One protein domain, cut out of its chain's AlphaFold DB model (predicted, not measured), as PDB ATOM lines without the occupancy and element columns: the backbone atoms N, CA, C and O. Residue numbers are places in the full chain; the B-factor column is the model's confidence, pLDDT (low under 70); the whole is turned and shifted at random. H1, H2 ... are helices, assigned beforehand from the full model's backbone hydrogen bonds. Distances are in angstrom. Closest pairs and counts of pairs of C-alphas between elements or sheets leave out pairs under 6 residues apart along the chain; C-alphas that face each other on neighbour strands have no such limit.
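This is residues 2 to 32 and 40 to 71 of the 74 residues of the protein "Monomethylamine:corrinoid methyltransferase" of Methanosarcina sp (UniProt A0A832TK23). Long helix H4 is the spine of a loose, open frame: at one end it meets H2, with H1 near H4, and at the other end H3 and the loop 45 to 53 make a small head. The printed part has 63 residues, 43 of them in the named helices H1, H2, H3, H4 in that order, with no named strand; its class is all helix, and it is loose, with a radius of gyration of the C-alphas of 14.9 A and spans of 45 by 29 by 16 A.

Look at H4, residues 54 to 70: its residues 67 to 70 alone touch H2, residues 14 to 27, at 20 to 24 alone, the closest C-alphas, Ile 20 and Leu 70, 6.0 A apart, at a steep tilt of 50 degrees, opposite ways. H1, residues 2 to 9, is near H4. H3, residues 41 to 44, is close but not clearly touching H4; the closest C-alphas, Cys 44 and Tyr 56, are 6.0 A apart. Each O i to N i+4 pair is within hydrogen-bond range in H1 and H4, 8 of 10 in H2; H3 is too short.

Find C-alpha 54 at (12.404, -54.476, 51.752); H4 runs 24.3 A to C-alpha 70 at (12.744, -30.255, 54.130). H2 spans 20.3 A.

Residues 33 to 39 are not printed, C-alphas 32 and 40 being 19.7 A apart. No printed residue is under 70.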
ATOM      1  N   MET A   2       2.082 -40.342  47.737       95.69
ATOM      2  CA  MET A   2       1.191 -39.237  47.317       95.69
ATOM      3  C   MET A   2       0.172 -38.801  48.388       95.69
ATOM      4  O   MET A   2       0.109 -37.625  48.726       95.69
ATOM      5  N   GLY A   3      -0.590 -39.742  48.957       97.25
ATOM      6  CA  GLY A   3      -1.596 -39.425  49.979       97.25
ATOM      7  C   GLY A   3      -1.010 -38.920  51.303       97.25
ATOM      8  O   GLY A   3      -1.579 -38.027  51.921       97.25
ATOM      9  N   GLU A   4       0.144 -39.442  51.723       97.19
ATOM     10  CA  GLU A   4       0.810 -38.991  52.954       97.19
ATOM     11  C   GLU A   4       1.359 -37.572  52.801       97.19
ATOM     12  O   GLU A   4       1.165 -36.747  53.685       97.19
ATOM     13  N   VAL A   5       1.962 -37.260  51.647       97.81
ATOM     14  CA  VAL A   5       2.435 -35.905  51.329       97.81
ATOM     15  C   VAL A   5       1.262 -34.930  51.242       97.81
ATOM     16  O   VAL A   5       1.344 -33.826  51.775       97.81
ATOM     17  N   ALA A   6       0.148 -35.334  50.622       97.69
ATOM     18  CA  ALA A   6      -1.060 -34.513  50.568       97.69
ATOM     19  C   ALA A   6      -1.593 -34.193  51.974       97.69
ATOM     20  O   ALA A   6      -1.913 -33.039  52.253       97.69
ATOM     21  N   ARG A   7      -1.629 -35.188  52.875       98.19
ATOM     22  CA  ARG A   7      -1.999 -34.988  54.284       98.19
ATOM     23  C   ARG A   7      -1.038 -34.026  54.983       98.19
ATOM     24  O   ARG A   7      -1.507 -33.069  55.582       98.19
ATOM     25  N   ALA A   8       0.270 -34.256  54.863       97.38
ATOM     26  CA  ALA A   8       1.308 -33.433  55.490       97.38
ATOM     27  C   ALA A   8       1.280 -31.968  55.021       97.38
ATOM     28  O   ALA A   8       1.599 -31.062  55.780       97.38
ATOM     29  N   THR A   9       0.888 -31.741  53.765       97.19
ATOM     30  CA  THR A   9       0.847 -30.403  53.154       97.19
ATOM     31  C   THR A   9      -0.471 -29.671  53.434       97.19
ATOM     32  O   THR A   9      -0.546 -28.444  53.342       97.19
ATOM     33  N   SER A  10      -1.538 -30.404  53.758       97.56
ATOM     34  CA  SER A  10      -2.863 -29.827  53.978       97.56
ATOM     35  C   SER A  10      -2.855 -28.873  55.175       97.56
ATOM     36  O   SER A  10      -2.490 -29.252  56.283       97.56
ATOM     37  N   GLY A  11      -3.265 -27.622  54.950       96.25
ATOM     38  CA  GLY A  11      -3.313 -26.589  55.990       96.25
ATOM     39  C   GLY A  11      -1.994 -25.850  56.246       96.25
ATOM     40  O   GLY A  11      -1.966 -24.982  57.115       96.25
ATOM     41  N   MET A  12      -0.923 -26.143  55.501       97.44
ATOM     42  CA  MET A  12       0.326 -25.378  55.583       97.44
ATOM     43  C   MET A  12       0.184 -23.970  54.990       97.44
ATOM     44  O   MET A  12      -0.569 -23.746  54.040       97.44
ATOM     45  N   ASP A  13       0.972 -23.030  55.517       97.75
ATOM     46  CA  ASP A  13       1.107 -21.698  54.932       97.75
ATOM     47  C   ASP A  13       1.764 -21.761  53.543       97.75
ATOM     48  O   ASP A  13       2.758 -22.461  53.326       97.75
ATOM     49  N   ILE A  14       1.228 -20.994  52.594       97.81
ATOM     50  CA  ILE A  14       1.669 -21.018  51.195       97.81
ATOM     51  C   ILE A  14       3.121 -20.545  51.039       97.81
ATOM     52  O   ILE A  14       3.838 -21.048  50.169       97.81
ATOM     53  N   ALA A  15       3.596 -19.601  51.857       97.81
ATOM     54  CA  ALA A  15       4.985 -19.157  51.791       97.81
ATOM     55  C   ALA A  15       5.945 -20.258  52.265       97.81
ATOM     56  O   ALA A  15       6.999 -20.444  51.654       97.81
ATOM     57  N   GLU A  16       5.573 -21.033  53.288       96.88
ATOM     58  CA  GLU A  16       6.344 -22.210  53.711       96.88
ATOM     59  C   GLU A  16       6.333 -23.313  52.647       96.88
ATOM     60  O   GLU A  16       7.390 -23.847  52.308       96.88
ATOM     61  N   VAL A  17       5.183 -23.586  52.020       98.00
ATOM     62  CA  VAL A  17       5.098 -24.541  50.899       98.00
ATOM     63  C   VAL A  17       6.023 -24.129  49.748       98.00
ATOM     64  O   VAL A  17       6.774 -24.958  49.232       98.00
ATOM     65  N   ASN A  18       6.046 -22.845  49.379       98.06
ATOM     66  CA  ASN A  18       6.952 -22.338  48.345       98.06
ATOM     67  C   ASN A  18       8.432 -22.523  48.718       98.06
ATOM     68  O   ASN A  18       9.236 -22.884  47.857       98.06
ATOM     69  N   LYS A  19       8.809 -22.329  49.991       97.88
ATOM     70  CA  LYS A  19      10.180 -22.597  50.466       97.88
ATOM     71  C   LYS A  19      10.538 -24.079  50.358       97.88
ATOM     72  O   LYS A  19      11.658 -24.395  49.959       97.88
ATOM     73  N   ILE A  20       9.611 -24.976  50.698       97.75
ATOM     74  CA  ILE A  20       9.815 -26.429  50.588       97.75
ATOM     75  C   ILE A  20      10.011 -26.821  49.126       97.75
ATOM     76  O   ILE A  20      11.002 -27.472  48.799       97.75
ATOM     77  N   LEU A  21       9.130 -26.376  48.228       98.00
ATOM     78  CA  LEU A  21       9.247 -26.651  46.794       98.00
ATOM     79  C   LEU A  21      10.548 -26.091  46.209       98.00
ATOM     80  O   LEU A  21      11.234 -26.794  45.465       98.00
ATOM     81  N   GLY A  22      10.938 -24.881  46.621       97.75
ATOM     82  CA  GLY A  22      12.203 -24.254  46.237       97.75
ATOM     83  C   GLY A  22      13.452 -25.017  46.690       97.75
ATOM     84  O   GLY A  22      14.522 -24.798  46.134       97.75
ATOM     85  N   LYS A  23      13.334 -25.930  47.664       97.62
ATOM     86  CA  LYS A  23      14.409 -26.848  48.072       97.62
ATOM     87  C   LYS A  23      14.263 -28.248  47.472       97.62
ATOM     88  O   LYS A  23      15.277 -28.877  47.194       97.62
ATOM     89  N   LEU A  24      13.035 -28.730  47.268       97.69
ATOM     90  CA  LEU A  24      12.744 -30.072  46.760       97.69
ATOM     91  C   LEU A  24      13.085 -30.222  45.275       97.69
ATOM     92  O   LEU A  24      13.752 -31.184  44.900       97.69
ATOM     93  N   VAL A  25      12.640 -29.285  44.431       97.88
ATOM     94  CA  VAL A  25      12.844 -29.358  42.972       97.88
ATOM     95  C   VAL A  25      14.338 -29.409  42.604       97.88
ATOM     96  O   VAL A  25      14.720 -30.289  41.825       97.88
ATOM     97  N   PRO A  26      15.221 -28.602  43.232       97.94
ATOM     98  CA  PRO A  26      16.662 -28.695  43.004       97.94
ATOM     99  C   PRO A  26      17.303 -30.057  43.278       97.94
ATOM    100  O   PRO A  26      18.381 -30.329  42.748       97.94
ATOM    101  N   LEU A  27      16.671 -30.922  44.083       96.81
ATOM    102  CA  LEU A  27      17.212 -32.249  44.389       96.81
ATOM    103  C   LEU A  27      17.172 -33.209  43.197       96.81
ATOM    104  O   LEU A  27      17.901 -34.199  43.214       96.81
ATOM    105  N   TYR A  28      16.332 -32.953  42.192       96.69
ATOM    106  CA  TYR A  28      16.198 -33.838  41.031       96.69
ATOM    107  C   TYR A  28      16.245 -33.115  39.680       96.69
ATOM    108  O   TYR A  28      16.464 -33.770  38.660       96.69
ATOM    109  N   GLU A  29      16.092 -31.786  39.634       96.56
ATOM    110  CA  GLU A  29      15.957 -31.056  38.363       96.56
ATOM    111  C   GLU A  29      17.178 -31.153  37.434       96.56
ATOM    112  O   GLU A  29      17.077 -30.964  36.226       96.56
ATOM    113  N   LYS A  30      18.354 -31.476  37.978       96.50
ATOM    114  CA  LYS A  30      19.598 -31.609  37.205       96.50
ATOM    115  C   LYS A  30      19.807 -33.012  36.638       96.50
ATOM    116  O   LYS A  30      20.750 -33.234  35.884       96.50
ATOM    117  N   ASN A  31      18.944 -33.962  36.994       96.19
ATOM    118  CA  ASN A  31      19.112 -35.381  36.700       96.19
ATOM    119  C   ASN A  31      18.065 -35.918  35.718       96.19
ATOM    120  O   ASN A  31      17.934 -37.128  35.582       96.19
ATOM    121  N   TYR A  32      17.344 -35.052  34.995       94.06
ATOM    122  CA  TYR A  32      16.311 -35.488  34.047       94.06
ATOM    123  C   TYR A  32      16.839 -36.443  32.966       94.06
ATOM    124  O   TYR A  32      16.202 -37.451  32.677       94.06
ATOM    125  N   THR A  40      10.048 -52.859  37.524       96.44
ATOM    126  CA  THR A  40       8.693 -53.374  37.301       96.44
ATOM    127  C   THR A  40       8.052 -53.807  38.619       96.44
ATOM    128  O   THR A  40       8.736 -54.009  39.623       96.44
ATOM    129  N   PHE A  41       6.730 -53.991  38.620       92.88
ATOM    130  CA  PHE A  41       6.000 -54.464  39.799       92.88
ATOM    131  C   PHE A  41       6.567 -55.786  40.335       92.88
ATOM    132  O   PHE A  41       6.789 -55.925  41.528       92.88
ATOM    133  N   GLN A  42       6.879 -56.733  39.450       95.38
ATOM    134  CA  GLN A  42       7.418 -58.043  39.810       95.38
ATOM    135  C   GLN A  42       8.827 -57.968  40.415       95.38
ATOM    136  O   GLN A  42       9.240 -58.884  41.118       95.38
ATOM    137  N   GLU A  43       9.572 -56.899  40.135       94.50
ATOM    138  CA  GLU A  43      10.925 -56.681  40.654       94.50
ATOM    139  C   GLU A  43      10.935 -55.931  41.995       94.50
ATOM    140  O   GLU A  43      11.942 -55.967  42.700       94.50
ATOM    141  N   CYS A  44       9.847 -55.239  42.352       94.31
ATOM    142  CA  CYS A  44       9.746 -54.467  43.593       94.31
ATOM    143  C   CYS A  44       8.646 -54.931  44.559       94.31
ATOM    144  O   CYS A  44       8.524 -54.371  45.650       94.31
ATOM    145  N   TYR A  45       7.874 -55.955  44.193       96.12
ATOM    146  CA  TYR A  45       6.872 -56.603  45.039       96.12
ATOM    147  C   TYR A  45       7.046 -58.120  45.031       96.12
ATOM    148  O   TYR A  45       7.359 -58.729  44.009       96.12
ATOM    149  N   ASP A  46       6.736 -58.743  46.165       94.94
ATOM    150  CA  ASP A  46       6.392 -60.157  46.187       94.94
ATOM    151  C   ASP A  46       5.003 -60.331  45.557       94.94
ATOM    152  O   ASP A  46       3.974 -59.939  46.112       94.94
ATOM    153  N   VAL A  47       4.982 -60.915  44.359       94.62
ATOM    154  CA  VAL A  47       3.770 -61.110  43.553       94.62
ATOM    155  C   VAL A  47       2.768 -62.053  44.230       94.62
ATOM    156  O   VAL A  47       1.572 -61.959  43.960       94.62
ATOM    157  N   LYS A  48       3.216 -62.960  45.108       95.06
ATOM    158  CA  LYS A  48       2.333 -63.939  45.762       95.06
ATOM    159  C   LYS A  48       1.563 -63.323  46.922       95.06
ATOM    160  O   LYS A  48       0.394 -63.645  47.114       95.06
ATOM    161  N   THR A  49       2.221 -62.470  47.699       95.50
ATOM    162  CA  THR A  49       1.648 -61.831  48.895       95.50
ATOM    163  C   THR A  49       1.158 -60.410  48.629       95.50
ATOM    164  O   THR A  49       0.441 -59.859  49.459       95.50
ATOM    165  N   ILE A  50       1.507 -59.827  47.476       95.31
ATOM    166  CA  ILE A  50       1.205 -58.438  47.100       95.31
ATOM    167  C   ILE A  50       1.785 -57.467  48.142       95.31
ATOM    168  O   ILE A  50       1.169 -56.476  48.534       95.31
ATOM    169  N   THR A  51       2.998 -57.757  48.609       95.56
ATOM    170  CA  THR A  51       3.730 -56.905  49.551       95.56
ATOM    171  C   THR A  51       4.978 -56.333  48.887       95.56
ATOM    172  O   THR A  51       5.647 -57.063  48.153       95.56
ATOM    173  N   PRO A  52       5.321 -55.054  49.119       95.50
ATOM    174  CA  PRO A  52       6.553 -54.475  48.595       95.50
ATOM    175  C   PRO A  52       7.773 -55.201  49.167       95.50
ATOM    176  O   PRO A  52       7.727 -55.734  50.276       95.50
ATOM    177  N   THR A  53       8.870 -55.208  48.416       96.19
ATOM    178  CA  THR A  53      10.149 -55.724  48.911       96.19
ATOM    179  C   THR A  53      10.767 -54.770  49.934       96.19
ATOM    180  O   THR A  53      10.511 -53.561  49.909       96.19
ATOM    181  N   ASP A  54      11.647 -55.292  50.791       95.94
ATOM    182  CA  ASP A  54      12.404 -54.476  51.752       95.94
ATOM    183  C   ASP A  54      13.208 -53.370  51.056       95.94
ATOM    184  O   ASP A  54      13.322 -52.261  51.569       95.94
ATOM    185  N   GLU A  55      13.714 -53.637  49.849       95.25
ATOM    186  CA  GLU A  55      14.389 -52.633  49.026       95.25
ATOM    187  C   GLU A  55      13.459 -51.457  48.699       95.25
ATOM    188  O   GLU A  55      13.841 -50.296  48.851       95.25
ATOM    189  N   TYR A  56      12.223 -51.738  48.277       94.94
ATOM    190  CA  TYR A  56      11.266 -50.683  47.961       94.94
ATOM    191  C   TYR A  56      10.871 -49.893  49.215       94.94
ATOM    192  O   TYR A  56      10.745 -48.668  49.150       94.94
ATOM    193  N   MET A  57      10.744 -50.566  50.364       96.50
ATOM    194  CA  MET A  57      10.495 -49.903  51.650       96.50
ATOM    195  C   MET A  57      11.659 -48.993  52.062       96.50
ATOM    196  O   MET A  57      11.431 -47.852  52.442       96.50
ATOM    197  N   GLN A  58      12.911 -49.419  51.882       96.62
ATOM    198  CA  GLN A  58      14.078 -48.573  52.157       96.62
ATOM    199  C   GLN A  58      14.130 -47.331  51.257       96.62
ATOM    200  O   GLN A  58      14.452 -46.236  51.723       96.62
ATOM    201  N   VAL A  59      13.789 -47.473  49.971       96.44
ATOM    202  CA  VAL A  59      13.675 -46.329  49.050       96.44
ATOM    203  C   VAL A  59      12.567 -45.379  49.507       96.44
ATOM    204  O   VAL A  59      12.756 -44.159  49.491       96.44
ATOM    205  N   TYR A  60      11.430 -45.925  49.945       96.81
ATOM    206  CA  TYR A  60      10.312 -45.153  50.477       96.81
ATOM    207  C   TYR A  60      10.711 -44.347  51.715       96.81
ATOM    208  O   TYR A  60      10.509 -43.132  51.747       96.81
ATOM    209  N   ASP A  61      11.324 -45.003  52.698       96.69
ATOM    210  CA  ASP A  61      11.748 -44.387  53.954       96.69
ATOM    211  C   ASP A  61      12.836 -43.336  53.721       96.69
ATOM    212  O   ASP A  61      12.781 -42.242  54.284       96.69
ATOM    213  N   GLY A  62      13.781 -43.604  52.816       97.06
ATOM    214  CA  GLY A  62      14.795 -42.630  52.415       97.06
ATOM    215  C   GLY A  62      14.196 -41.386  51.749       97.06
ATOM    216  O   GLY A  62      14.639 -40.266  52.013       97.06
ATOM    217  N   ALA A  63      13.173 -41.554  50.906       97.38
ATOM    218  CA  ALA A  63      12.457 -40.434  50.300       97.38
ATOM    219  C   ALA A  63      11.641 -39.651  51.343       97.38
ATOM    220  O   ALA A  63      11.719 -38.422  51.374       97.38
ATOM    221  N   ARG A  64      10.918 -40.347  52.229       97.50
ATOM    222  CA  ARG A  64      10.165 -39.735  53.333       97.50
ATOM    223  C   ARG A  64      11.081 -38.923  54.241       97.50
ATOM    224  O   ARG A  64      10.769 -37.774  54.533       97.50
ATOM    225  N   LYS A  65      12.240 -39.468  54.614       97.75
ATOM    226  CA  LYS A  65      13.182 -38.786  55.500       97.75
ATOM    227  C   LYS A  65      13.691 -37.471  54.908       97.75
ATOM    228  O   LYS A  65      13.711 -36.457  55.595       97.75
ATOM    229  N   LYS A  66      14.013 -37.451  53.609       97.12
ATOM    230  CA  LYS A  66      14.382 -36.205  52.912       97.12
ATOM    231  C   LYS A  66      13.252 -35.179  52.947       97.12
ATOM    232  O   LYS A  66      13.517 -33.997  53.111       97.12
ATOM    233  N   LEU A  67      12.004 -35.614  52.785       97.38
ATOM    234  CA  LEU A  67      10.840 -34.730  52.854       97.38
ATOM    235  C   LEU A  67      10.622 -34.167  54.270       97.38
ATOM    236  O   LEU A  67      10.306 -32.985  54.405       97.38
ATOM    237  N   GLU A  68      10.851 -34.972  55.308       97.25
ATOM    238  CA  GLU A  68      10.846 -34.520  56.707       97.25
ATOM    239  C   GLU A  68      11.932 -33.470  56.961       97.25
ATOM    240  O   GLU A  68      11.655 -32.409  57.519       97.25
ATOM    241  N   ASP A  69      13.151 -33.711  56.474       97.31
ATOM    242  CA  ASP A  69      14.276 -32.781  56.620       97.31
ATOM    243  C   ASP A  69      14.048 -31.456  55.859       97.31
ATOM    244  O   ASP A  69      14.630 -30.422  56.198       97.31
ATOM    245  N   LEU A  70      13.178 -31.460  54.842       96.25
ATOM    246  CA  LEU A  70      12.744 -30.255  54.130       96.25
ATOM    247  C   LEU A  70      11.636 -29.479  54.857       96.25
ATOM    248  O   LEU A  70      11.455 -28.301  54.545       96.25
ATOM    249  N   GLY A  71      10.944 -30.097  55.820       94.81
ATOM    250  CA  GLY A  71       9.935 -29.452  56.664       94.81
ATOM    251  C   GLY A  71       8.527 -30.053  56.598       94.81
ATOM    252  O   GLY A  71       7.615 -29.469  57.181       94.81
TER     253      GLY A  71